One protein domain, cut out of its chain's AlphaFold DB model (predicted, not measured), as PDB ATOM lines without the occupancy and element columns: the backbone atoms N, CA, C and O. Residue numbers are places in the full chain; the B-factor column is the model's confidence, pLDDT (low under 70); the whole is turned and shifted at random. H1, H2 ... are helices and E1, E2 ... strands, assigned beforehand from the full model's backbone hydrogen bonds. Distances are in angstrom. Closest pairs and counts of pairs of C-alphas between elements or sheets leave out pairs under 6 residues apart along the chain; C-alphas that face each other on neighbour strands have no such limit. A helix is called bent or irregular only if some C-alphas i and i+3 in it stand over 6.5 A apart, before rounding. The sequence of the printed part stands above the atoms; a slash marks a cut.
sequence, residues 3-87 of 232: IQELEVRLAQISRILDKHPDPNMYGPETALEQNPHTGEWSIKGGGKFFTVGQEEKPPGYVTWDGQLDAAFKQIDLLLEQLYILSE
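Overview. This is residues 3 to 87 of the 232 residues of the protein "Phage portal protein" of Mollicutes bacterium (UniProt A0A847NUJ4). A loose head of loops with one small sheet of two strands, E1 and E2, makes one end of a long rod, and two helices lying side by side and running opposite ways, H1 and H2, make the other end. A short stretch of chain leads from H1 into the head, and a longer one, residues 53 to 67, leads from E2 back to H2. The printed part has 85 residues, with two named helices and two named strands in the order H1, E1, E2, H2; the sheet is parallel, and the class is mostly helix. The whole is extended, with a radius of gyration of the C-alphas of 20.6 A, and it spans 66 by 30 by 16 A.

Arrangement. Look first at the sheet, in which E1, residues 25 to 28, and E2, residues 49 to 52, are parallel neighbours with 35 degrees between their N-to-C directions. The C-alphas of Met 25 and Phe 49 face each other at 4.9 A, and those of Pro 28 and Val 52 at 5.2 A. Look here also at the backbone atoms: N 50 and O 25 are 3.0 A apart and N 52 and O 27 are 3.1 A apart, both within hydrogen-bond range. Between the two strands runs a long link of 20 residues, and within it residues 33 to 34 make a short antiparallel pairing with residues 41 to 42. From the sheet go back along the chain over a tight link of 5 residues to H1, residues 3 to 19, which is apart from E2. From E2 go forward over a long link of 15 residues to H2, residues 68 to 86, which is apart from E1. H1 and H2 touch, with 10 pairs of C-alphas within 8 A. Their closest C-alphas are those of Leu 6 and Ile 75, 6.4 A apart. Their lines stand at a shallow tilt of 20 degrees, opposite ways, and their centres are 13.2 A apart. In both H1 and H2 every O i to N i+4 pair is within hydrogen-bond range, and neither helix is bent or irregular.

Along the chain. Find C-alpha 25 at (-2.473, 38.474, 4.082), where E1 begins; from there the strand runs 10.5 A to C-alpha 28. E2 begins at C-alpha 49, at (2.070, 37.830, 2.456), and is 9.8 A long from its first to its last C-alpha, that of Val 52. For H1, find C-alpha 3 at (-33.705, 22.502, -8.931), far along x from the strands; the helix runs 24.4 A to C-alpha 19. H2, the longest helix with 19 residues, runs 26.6 A from C-alpha 68 to C-alpha 86, which you will find at (-43.479, 18.820, -5.717).

Size, cuts and confidence. Measure the length from Pro 36, in the link between E1 and E2, to Glu 87: their C-alphas are the two farthest apart, at 66.9 A. The first and last printed C-alphas, those of Ile 3 and Glu 87, are 14.5 A apart. The printed part has no cut, and it runs from residue 3 to residue 87 of a chain of 232 residues. Its long links are E1 to E2 and E2 to H2. Read the last numeric column for the model's confidence: the mean pLDDT of the printed part is 72.2, and the 46 residues from 21 to 66 are under 70. That stretch holds both strands, with a mean pLDDT of 65 for E1 and 62 for E2, while H1 has a mean of 86 and H2 of 88.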
ATOM      1  N   ILE A   3     -34.826  23.443  -9.088       90.88
ATOM      2  CA  ILE A   3     -33.705  22.502  -8.931       90.88
ATOM      3  C   ILE A   3     -32.402  23.096  -9.479       90.88
ATOM      4  O   ILE A   3     -31.389  23.097  -8.794       90.88
ATOM      5  N   GLN A   4     -32.449  23.670 -10.681       92.25
ATOM      6  CA  GLN A   4     -31.289  24.305 -11.307       92.25
ATOM      7  C   GLN A   4     -30.776  25.491 -10.482       92.25
ATOM      8  O   GLN A   4     -29.570  25.658 -10.338       92.25
ATOM      9  N   GLU A   5     -31.676  26.306  -9.925       90.00
ATOM     10  CA  GLU A   5     -31.278  27.401  -9.034       90.00
ATOM     11  C   GLU A   5     -30.584  26.865  -7.780       90.00
ATOM     12  O   GLU A   5     -29.524  27.363  -7.419       90.00
ATOM     13  N   LEU A   6     -31.121  25.807  -7.164       91.12
ATOM     14  CA  LEU A   6     -30.529  25.161  -5.991       91.12
ATOM     15  C   LEU A   6     -29.125  24.599  -6.292       91.12
ATOM     16  O   LEU A   6     -28.186  24.862  -5.539       91.12
ATOM     17  N   GLU A   7     -28.959  23.897  -7.416       90.56
ATOM     18  CA  GLU A   7     -27.670  23.365  -7.889       90.56
ATOM     19  C   GLU A   7     -26.638  24.475  -8.123       90.56
ATOM     20  O   GLU A   7     -25.499  24.387  -7.654       90.56
ATOM     21  N   VAL A   8     -27.034  25.546  -8.821       91.38
ATOM     22  CA  VAL A   8     -26.154  26.687  -9.101       91.38
ATOM     23  C   VAL A   8     -25.753  27.384  -7.802       91.38
ATOM     24  O   VAL A   8     -24.575  27.705  -7.630       91.38
ATOM     25  N   ARG A   9     -26.690  27.579  -6.862       87.62
ATOM     26  CA  ARG A   9     -26.426  28.195  -5.552       87.62
ATOM     27  C   ARG A   9     -25.425  27.385  -4.736       87.62
ATOM     28  O   ARG A   9     -24.465  27.961  -4.224       87.62
ATOM     29  N   LEU A  10     -25.624  26.070  -4.650       88.69
ATOM     30  CA  LEU A  10     -24.708  25.148  -3.976       88.69
ATOM     31  C   LEU A  10     -23.311  25.211  -4.598       88.69
ATOM     32  O   LEU A  10     -22.336  25.451  -3.888       88.69
ATOM     33  N   ALA A  11     -23.211  25.108  -5.925       88.62
ATOM     34  CA  ALA A  11     -21.932  25.171  -6.628       88.62
ATOM     35  C   ALA A  11     -21.206  26.514  -6.428       88.62
ATOM     36  O   ALA A  11     -19.982  26.548  -6.301       88.62
ATOM     37  N   GLN A  12     -21.937  27.632  -6.401       84.88
ATOM     38  CA  GLN A  12     -21.362  28.951  -6.126       84.88
ATOM     39  C   GLN A  12     -20.819  29.053  -4.699       84.88
ATOM     40  O   GLN A  12     -19.709  29.553  -4.525       84.88
ATOM     41  N   ILE A  13     -21.559  28.560  -3.699       85.56
ATOM     42  CA  ILE A  13     -21.099  28.535  -2.303       85.56
ATOM     43  C   ILE A  13     -19.849  27.668  -2.172       85.56
ATOM     44  O   ILE A  13     -18.858  28.142  -1.624       85.56
ATOM     45  N   SER A  14     -19.846  26.455  -2.734       85.69
ATOM     46  CA  SER A  14     -18.663  25.585  -2.723       85.69
ATOM     47  C   SER A  14     -17.447  26.286  -3.325       85.69
ATOM     48  O   SER A  14     -16.409  26.353  -2.685       85.69
ATOM     49  N   ARG A  15     -17.591  26.944  -4.484       84.75
ATOM     50  CA  ARG A  15     -16.489  27.711  -5.097       84.75
ATOM     51  C   ARG A  15     -16.001  28.876  -4.239       84.75
ATOM     52  O   ARG A  15     -14.834  29.243  -4.339       84.75
ATOM     53  N   ILE A  16     -16.884  29.523  -3.479       81.88
ATOM     54  CA  ILE A  16     -16.493  30.597  -2.558       81.88
ATOM     55  C   ILE A  16     -15.680  30.006  -1.407       81.88
ATOM     56  O   ILE A  16     -14.606  30.531  -1.114       81.88
ATOM     57  N   LEU A  17     -16.160  28.912  -0.812       79.25
ATOM     58  CA  LEU A  17     -15.477  28.203   0.269       79.25
ATOM     59  C   LEU A  17     -14.111  27.667  -0.185       79.25
ATOM     60  O   LEU A  17     -13.134  27.864   0.525       79.25
ATOM     61  N   ASP A  18     -14.017  27.114  -1.397       80.12
ATOM     62  CA  ASP A  18     -12.772  26.608  -1.993       80.12
ATOM     63  C   ASP A  18     -11.743  27.710  -2.293       80.12
ATOM     64  O   ASP A  18     -10.545  27.444  -2.366       80.12
ATOM     65  N   LYS A  19     -12.184  28.960  -2.492       72.56
ATOM     66  CA  LYS A  19     -11.300  30.103  -2.788       72.56
ATOM     67  C   LYS A  19     -10.799  30.843  -1.553       72.56
ATOM     68  O   LYS A  19      -9.801  31.550  -1.660       72.56
ATOM     69  N   HIS A  20     -11.478  30.701  -0.417       70.62
ATOM     70  CA  HIS A  20     -11.105  31.352   0.840       70.62
ATOM     71  C   HIS A  20     -10.598  30.407   1.958       70.62
ATOM     72  O   HIS A  20     -10.689  30.814   3.116       70.62
ATOM     73  N   PRO A  21     -10.054  29.195   1.696       64.19
ATOM     74  CA  PRO A  21      -9.494  28.366   2.762       64.19
ATOM     75  C   PRO A  21      -8.154  28.927   3.265       64.19
ATOM     76  O   PRO A  21      -7.856  28.785   4.445       64.19
ATOM     77  N   ASP A  22      -7.408  29.633   2.403       60.81
ATOM     78  CA  ASP A  22      -6.131  30.289   2.710       60.81
ATOM     79  C   ASP A  22      -6.159  31.761   2.256       60.81
ATOM     80  O   ASP A  22      -5.808  32.077   1.111       60.81
ATOM     81  N   PRO A  23      -6.618  32.696   3.105       63.59
ATOM     82  CA  PRO A  23      -6.662  34.104   2.739       63.59
ATOM     83  C   PRO A  23      -5.244  34.660   2.551       63.59
ATOM     84  O   PRO A  23      -4.358  34.469   3.384       63.59
ATOM     85  N   ASN A  24      -5.034  35.404   1.462       64.94
ATOM     86  CA  ASN A  24      -3.816  36.198   1.309       64.94
ATOM     87  C   ASN A  24      -3.802  37.305   2.369       64.94
ATOM     88  O   ASN A  24      -4.817  37.964   2.602       64.94
ATOM     89  N   MET A  25      -2.646  37.517   2.992       63.84
ATOM     90  CA  MET A  25      -2.473  38.474   4.082       63.84
ATOM     91  C   MET A  25      -1.683  39.691   3.594       63.84
ATOM     92  O   MET A  25      -0.800  39.574   2.742       63.84
ATOM     93  N   TYR A  26      -1.971  40.863   4.150       66.62
ATOM     94  CA  TYR A  26      -1.187  42.076   3.928       66.62
ATOM     95  C   TYR A  26      -0.872  42.736   5.270       66.62
ATOM     96  O   TYR A  26      -1.661  42.651   6.212       66.62
ATOM     97  N   GLY A  27       0.285  43.385   5.367       65.25
ATOM     98  CA  GLY A  27       0.725  44.024   6.602       65.25
ATOM     99  C   GLY A  27       2.022  44.816   6.433       65.25
ATOM    100  O   GLY A  27       2.618  44.809   5.353       65.25
ATOM    101  N   PRO A  28       2.461  45.517   7.489       63.44
ATOM    102  CA  PRO A  28       3.702  46.277   7.454       63.44
ATOM    103  C   PRO A  28       4.909  45.344   7.304       63.44
ATOM    104  O   PRO A  28       4.921  44.235   7.839       63.44
ATOM    105  N   GLU A  29       5.955  45.818   6.623       61.75
ATOM    106  CA  GLU A  29       7.218  45.083   6.409       61.75
ATOM    107  C   GLU A  29       7.858  44.572   7.704       61.75
ATOM    108  O   GLU A  29       8.509  43.531   7.716       61.75
ATOM    109  N   THR A  30       7.599  45.252   8.822       62.50
ATOM    110  CA  THR A  30       8.077  44.884  10.158       62.50
ATOM    111  C   THR A  30       7.534  43.548  10.673       62.50
ATOM    112  O   THR A  30       8.031  43.053  11.677       62.50
ATOM    113  N   ALA A  31       6.497  42.987  10.042       60.34
ATOM    114  CA  ALA A  31       5.893  41.711  10.429       60.34
ATOM    115  C   ALA A  31       6.564  40.481   9.780       60.34
ATOM    116  O   ALA A  31       6.203  39.353  10.107       60.34
ATOM    117  N   LEU A  32       7.516  40.677   8.860       64.56
ATOM    118  CA  LEU A  32       8.234  39.590   8.194       64.56
ATOM    119  C   LEU A  32       9.307  38.971   9.108       64.56
ATOM    120  O   LEU A  32      10.163  39.678   9.636       64.56
ATOM    121  N   GLU A  33       9.320  37.640   9.232       64.06
ATOM    122  CA  GLU A  33      10.416  36.899   9.869       64.06
ATOM    123  C   GLU A  33      11.446  36.486   8.799       64.06
ATOM    124  O   GLU A  33      11.101  35.935   7.750       64.06
ATOM    125  N   GLN A  34      12.733  36.742   9.045       64.12
ATOM    126  CA  GLN A  34      13.806  36.315   8.145       64.12
ATOM    127  C   GLN A  34      14.141  34.839   8.386       64.12
ATOM    128  O   GLN A  34      14.464  34.446   9.508       64.12
ATOM    129  N   ASN A  35      14.105  34.015   7.335       59.84
ATOM    130  CA  ASN A  35      14.510  32.618   7.432       59.84
ATOM    131  C   ASN A  35      16.051  32.516   7.551       59.84
ATOM    132  O   ASN A  35      16.753  32.909   6.612       59.84
ATOM    133  N   PRO A  36      16.606  31.965   8.652       57.91
ATOM    134  CA  PRO A  36      18.051  31.947   8.905       57.91
ATOM    135  C   PRO A  36      18.886  31.100   7.932       57.91
ATOM    136  O   PRO A  36      20.113  31.166   7.977       57.91
ATOM    137  N   HIS A  37      18.265  30.262   7.097       54.66
ATOM    138  CA  HIS A  37      18.981  29.379   6.163       54.66
ATOM    139  C   HIS A  37      18.874  29.792   4.695       54.66
ATOM    140  O   HIS A  37      19.792  29.509   3.930       54.66
ATOM    141  N   THR A  38      17.801  30.475   4.294       63.44
ATOM    142  CA  THR A  38      17.588  30.899   2.899       63.44
ATOM    143  C   THR A  38      17.679  32.410   2.707       63.44
ATOM    144  O   THR A  38      17.794  32.869   1.576       63.44
ATOM    145  N   GLY A  39      17.656  33.199   3.789       60.56
ATOM    146  CA  GLY A  39      17.679  34.664   3.731       60.56
ATOM    147  C   GLY A  39      16.375  35.294   3.230       60.56
ATOM    148  O   GLY A  39      16.295  36.517   3.126       60.56
ATOM    149  N   GLU A  40      15.357  34.481   2.938       63.66
ATOM    150  CA  GLU A  40      14.049  34.927   2.470       63.66
ATOM    151  C   GLU A  40      13.185  35.425   3.633       63.66
ATOM    152  O   GLU A  40      13.140  34.828   4.713       63.66
ATOM    153  N   TRP A  41      12.485  36.529   3.394       61.47
ATOM    154  CA  TRP A  41      11.547  37.127   4.333       61.47
ATOM    155  C   TRP A  41      10.170  36.488   4.150       61.47
ATOM    156  O   TRP A  41       9.597  36.554   3.063       61.47
ATOM    157  N   SER A  42       9.630  35.864   5.195       59.41
ATOM    158  CA  SER A  42       8.325  35.193   5.143       59.41
ATOM    159  C   SER A  42       7.581  35.318   6.472       59.41
ATOM    160  O   SER A  42       8.189  35.501   7.522       59.41
ATOM    161  N   ILE A  43       6.253  35.221   6.444       57.69
ATOM    162  CA  ILE A  43       5.439  35.075   7.658       57.69
ATOM    163  C   ILE A  43       5.033  33.609   7.785       57.69
ATOM    164  O   ILE A  43       4.680  32.976   6.792       57.69
ATOM    165  N   LYS A  44       5.036  33.067   9.008       55.78
ATOM    166  CA  LYS A  44       4.477  31.741   9.311       55.78
ATOM    167  C   LYS A  44       2.944  31.781   9.290       55.78
ATOM    168  O   LYS A  44       2.296  31.775  10.330       55.78
ATOM    169  N   GLY A  45       2.361  31.833   8.099       56.44
ATOM    170  CA  GLY A  45       0.931  31.650   7.863       56.44
ATOM    171  C   GLY A  45       0.717  31.081   6.464       56.44
ATOM    172  O   GLY A  45       1.506  31.357   5.570       56.44
ATOM    173  N   GLY A  46      -0.308  30.244   6.285       51.16
ATOM    174  CA  GLY A  46      -0.490  29.424   5.075       51.16
ATOM    175  C   GLY A  46      -0.679  30.191   3.756       51.16
ATOM    176  O   GLY A  46      -0.531  29.602   2.689       51.16
ATOM    177  N   GLY A  47      -0.968  31.497   3.807       60.22
ATOM    178  CA  GLY A  47      -1.207  32.347   2.638       60.22
ATOM    179  C   GLY A  47      -0.002  33.192   2.200       60.22
ATOM    180  O   GLY A  47       0.968  33.377   2.933       60.22
ATOM    181  N   LYS A  48      -0.081  33.771   0.995       59.31
ATOM    182  CA  LYS A  48       0.926  34.728   0.500       59.31
ATOM    183  C   LYS A  48       0.834  36.033   1.297       59.31
ATOM    184  O   LYS A  48      -0.267  36.558   1.473       59.31
ATOM    185  N   PHE A  49       1.975  36.550   1.752       57.56
ATOM    186  CA  PHE A  49       2.070  37.830   2.456       57.56
ATOM    187  C   PHE A  49       2.613  38.920   1.531       57.56
ATOM    188  O   PHE A  49       3.658  38.738   0.907       57.56
ATOM    189  N   PHE A  50       1.910  40.047   1.456       64.56
ATOM    190  CA  PHE A  50       2.322  41.217   0.684       64.56
ATOM    191  C   PHE A  50       2.700  42.362   1.627       64.56
ATOM    192  O   PHE A  50       1.927  42.719   2.521       64.56
ATOM    193  N   THR A  51       3.889  42.925   1.426       61.25
ATOM    194  CA  THR A  51       4.404  44.047   2.209       61.25
ATOM    195  C   THR A  51       3.786  45.364   1.765       61.25
ATOM    196  O   THR A  51       3.554  45.583   0.577       61.25
ATOM    197  N   VAL A  52       3.500  46.239   2.728       66.50
ATOM    198  CA  VAL A  52       2.909  47.557   2.477       66.50
ATOM    199  C   VAL A  52       3.686  48.605   3.271       66.50
ATOM    200  O   VAL A  52       3.859  48.453   4.485       66.50
ATOM    201  N   GLY A  53       4.155  49.659   2.596       66.31
ATOM    202  CA  GLY A  53       4.872  50.772   3.221       66.31
ATOM    203  C   GLY A  53       3.982  51.631   4.129       66.31
ATOM    204  O   GLY A  53       2.777  51.739   3.929       66.31
ATOM    205  N   GLN A  54       4.580  52.280   5.133       60.94
ATOM    206  CA  GLN A  54       3.864  53.000   6.203       60.94
ATOM    207  C   GLN A  54       3.063  54.236   5.722       60.94
ATOM    208  O   GLN A  54       2.109  54.634   6.387       60.94
ATOM    209  N   GLU A  55       3.419  54.812   4.566       62.38
ATOM    210  CA  GLU A  55       2.690  55.907   3.889       62.38
ATOM    211  C   GLU A  55       1.957  55.462   2.607       62.38
ATOM    212  O   GLU A  55       1.221  56.244   2.001       62.38
ATOM    213  N   GLU A  56       2.117  54.205   2.187       61.94
ATOM    214  CA  GLU A  56       1.377  53.660   1.052       61.94
ATOM    215  C   GLU A  56      -0.008  53.210   1.512       61.94
ATOM    216  O   GLU A  56      -0.156  52.489   2.498       61.94
ATOM    217  N   LYS A  57      -1.058  53.606   0.784       58.56
ATOM    218  CA  LYS A  57      -2.367  52.972   0.961       58.56
ATOM    219  C   LYS A  57      -2.258  51.553   0.403       58.56
ATOM    220  O   LYS A  57      -2.087  51.437  -0.814       58.56
ATOM    221  N   PRO A  58      -2.381  50.496   1.230       59.66
ATOM    222  CA  PRO A  58      -2.409  49.139   0.712       59.66
ATOM    223  C   PRO A  58      -3.464  49.039  -0.389       59.66
ATOM    224  O   PRO A  58      -4.556  49.597  -0.220       59.66
ATOM    225  N   PRO A  59      -3.194  48.319  -1.489       54.12
ATOM    226  CA  PRO A  59      -4.245  47.862  -2.381       54.12
ATOM    227  C   PRO A  59      -5.240  47.039  -1.553       54.12
ATOM    228  O   PRO A  59      -4.994  45.883  -1.214       54.12
ATOM    229  N   GLY A  60      -6.340  47.668  -1.141       50.28
ATOM    230  CA  GLY A  60      -7.380  47.011  -0.367       50.28
ATOM    231  C   GLY A  60      -8.077  45.983  -1.244       50.28
ATOM    232  O   GLY A  60      -8.476  46.290  -2.369       50.28
ATOM    233  N   TYR A  61      -8.245  44.764  -0.741       44.69
ATOM    234  CA  TYR A  61      -9.198  43.855  -1.360       44.69
ATOM    235  C   TYR A  61     -10.599  44.435  -1.167       44.69
ATOM    236  O   TYR A  61     -10.925  44.939  -0.090       44.69
ATOM    237  N   VAL A  62     -11.452  44.332  -2.187       49.41
ATOM    238  CA  VAL A  62     -12.891  44.429  -1.950       49.41
ATOM    239  C   VAL A  62     -13.234  43.218  -1.091       49.41
ATOM    240  O   VAL A  62     -13.374  42.108  -1.603       49.41
ATOM    241  N   THR A  63     -13.286  43.408   0.227       51.88
ATOM    242  CA  THR A  63     -13.841  42.417   1.142       51.88
ATOM    243  C   THR A  63     -15.314  42.334   0.801       51.88
ATOM    244  O   THR A  63     -16.109  43.192   1.190       51.88
ATOM    245  N   TRP A  64     -15.675  41.349  -0.013       57.25
ATOM    246  CA  TRP A  64     -17.066  40.972  -0.114       57.25
ATOM    247  C   TRP A  64     -17.435  40.420   1.258       57.25
ATOM    248  O   TRP A  64     -16.933  39.366   1.648       57.25
ATOM    249  N   ASP A  65     -18.266  41.155   2.000       63.28
ATOM    250  CA  ASP A  65     -18.995  40.598   3.135       63.28
ATOM    251  C   ASP A  65     -20.024  39.637   2.551       63.28
ATOM    252  O   ASP A  65     -21.195  39.951   2.315       63.28
ATOM    253  N   GLY A  66     -19.506  38.486   2.143       62.06
ATOM    254  CA  GLY A  66     -20.288  37.388   1.667       62.06
ATOM    255  C   GLY A  66     -21.115  36.915   2.813       62.06
ATOM    256  O   GLY A  66     -20.651  36.073   3.568       62.06
ATOM    257  N   GLN A  67     -22.320  37.463   2.942       70.44
ATOM    258  CA  GLN A  67     -23.338  36.977   3.852       70.44
ATOM    259  C   GLN A  67     -23.702  35.546   3.429       70.44
ATOM    260  O   GLN A  67     -24.750  35.295   2.834       70.44
ATOM    261  N   LEU A  68     -22.805  34.592   3.691       76.81
ATOM    262  CA  LEU A  68     -22.982  33.167   3.459       76.81
ATOM    263  C   LEU A  68     -24.221  32.698   4.227       76.81
ATOM    264  O   LEU A  68     -24.981  31.880   3.731       76.81
ATOM    265  N   ASP A  69     -24.534  33.336   5.350       82.88
ATOM    266  CA  ASP A  69     -25.795  33.136   6.061       82.88
ATOM    267  C   ASP A  69     -27.027  33.496   5.219       82.88
ATOM    268  O   ASP A  69     -28.008  32.755   5.206       82.88
ATOM    269  N   ALA A  70     -27.003  34.606   4.475       82.81
ATOM    270  CA  ALA A  70     -28.086  34.949   3.549       82.81
ATOM    271  C   ALA A  70     -28.156  33.953   2.379       82.81
ATOM    272  O   ALA A  70     -29.239  33.653   1.873       82.81
ATOM    273  N   ALA A  71     -27.008  33.404   1.979       82.69
ATOM    274  CA  ALA A  71     -26.921  32.366   0.966       82.69
ATOM    275  C   ALA A  71     -27.545  31.038   1.391       82.69
ATOM    276  O   ALA A  71     -28.328  30.469   0.629       82.69
ATOM    277  N   PHE A  72     -27.238  30.576   2.600       86.38
ATOM    278  CA  PHE A  72     -27.836  29.376   3.169       86.38
ATOM    279  C   PHE A  72     -29.341  29.562   3.402       86.38
ATOM    280  O   PHE A  72     -30.117  28.717   2.972       86.38
ATOM    281  N   LYS A  73     -29.782  30.723   3.911       89.69
ATOM    282  CA  LYS A  73     -31.221  31.044   4.035       89.69
ATOM    283  C   LYS A  73     -31.965  30.995   2.700       89.69
ATOM    284  O   LYS A  73     -33.117  30.577   2.639       89.69
ATOM    285  N   GLN A  74     -31.325  31.434   1.617       86.38
ATOM    286  CA  GLN A  74     -31.921  31.334   0.287       86.38
ATOM    287  C   GLN A  74     -32.054  29.873  -0.168       86.38
ATOM    288  O   GLN A  74     -33.041  29.541  -0.821       86.38
ATOM    289  N   ILE A  75     -31.093  29.006   0.168       89.12
ATOM    290  CA  ILE A  75     -31.190  27.566  -0.111       89.12
ATOM    291  C   ILE A  75     -32.369  26.958   0.647       89.12
ATOM    292  O   ILE A  75     -33.149  26.232   0.034       89.12
ATOM    293  N   ASP A  76     -32.548  27.306   1.922       89.38
ATOM    294  CA  ASP A  76     -33.687  26.836   2.717       89.38
ATOM    295  C   ASP A  76     -35.020  27.244   2.070       89.38
ATOM    296  O   ASP A  76     -35.896  26.405   1.869       89.38
ATOM    297  N   LEU A  77     -35.142  28.502   1.629       91.19
ATOM    298  CA  LEU A  77     -36.336  28.983   0.926       91.19
ATOM    299  C   LEU A  77     -36.583  28.235  -0.396       91.19
ATOM    300  O   LEU A  77     -37.724  27.912  -0.728       91.19
ATOM    301  N   LEU A  78     -35.530  27.956  -1.169       91.50
ATOM    302  CA  LEU A  78     -35.643  27.190  -2.415       91.50
ATOM    303  C   LEU A  78     -36.062  25.737  -2.148       91.50
ATOM    304  O   LEU A  78     -36.860  25.186  -2.907       91.50
ATOM    305  N   LEU A  79     -35.566  25.129  -1.068       89.88
ATOM    306  CA  LEU A  79     -35.952  23.788  -0.631       89.88
ATOM    307  C   LEU A  79     -37.427  23.749  -0.193       89.88
ATOM    308  O   LEU A  79     -38.169  22.854  -0.593       89.88
ATOM    309  N   GLU A  80     -37.888  24.748   0.562       89.31
ATOM    310  CA  GLU A  80     -39.300  24.897   0.936       89.31
ATOM    311  C   GLU A  80     -40.202  25.030  -0.297       89.31
ATOM    312  O   GLU A  80     -41.205  24.323  -0.424       89.31
ATOM    313  N   GLN A  81     -39.824  25.880  -1.253       90.69
ATOM    314  CA  GLN A  81     -40.552  26.016  -2.516       90.69
ATOM    315  C   GLN A  81     -40.549  24.715  -3.325       90.69
ATOM    316  O   GLN A  81     -41.560  24.378  -3.944       90.69
ATOM    317  N   LEU A  82     -39.445  23.963  -3.310       91.31
ATOM    318  CA  LEU A  82     -39.364  22.651  -3.946       91.31
ATOM    319  C   LEU A  82     -40.361  21.670  -3.319       91.31
ATOM    320  O   LEU A  82     -41.066  20.983  -4.062       91.31
ATOM    321  N   TYR A  83     -40.468  21.620  -1.990       90.56
ATOM    322  CA  TYR A  83     -41.458  20.785  -1.304       90.56
ATOM    323  C   TYR A  83     -42.891  21.178  -1.680       90.56
ATOM    324  O   TYR A  83     -43.684  20.313  -2.051       90.56
ATOM    325  N   ILE A  84     -43.195  22.478  -1.707       89.38
ATOM    326  CA  ILE A  84     -44.517  22.986  -2.103       89.38
ATOM    327  C   ILE A  84     -44.848  22.598  -3.551       89.38
ATOM    328  O   ILE A  84     -45.906  22.024  -3.804       89.38
ATOM    329  N   LEU A  85     -43.948  22.862  -4.505       91.06
ATOM    330  CA  LEU A  85     -44.187  22.571  -5.924       91.06
ATOM    331  C   LEU A  85     -44.268  21.077  -6.227       91.06
ATOM    332  O   LEU A  85     -45.034  20.654  -7.090       91.06
ATOM    333  N   SER A  86     -43.450  20.273  -5.554       90.44
ATOM    334  CA  SER A  86     -43.479  18.820  -5.717       90.44
ATOM    335  C   SER A  86     -44.645  18.169  -4.970       90.44
ATOM    336  O   SER A  86     -44.893  16.977  -5.184       90.44
ATOM    337  N   GLU A  87     -45.363  18.938  -4.142       90.62
ATOM    338  CA  GLU A  87     -46.385  18.475  -3.200       90.62
ATOM    339  C   GLU A  87     -45.844  17.355  -2.295       90.62
ATOM    340  O   GLU A  87     -46.547  16.401  -1.960       90.62
TER     341      GLU A  87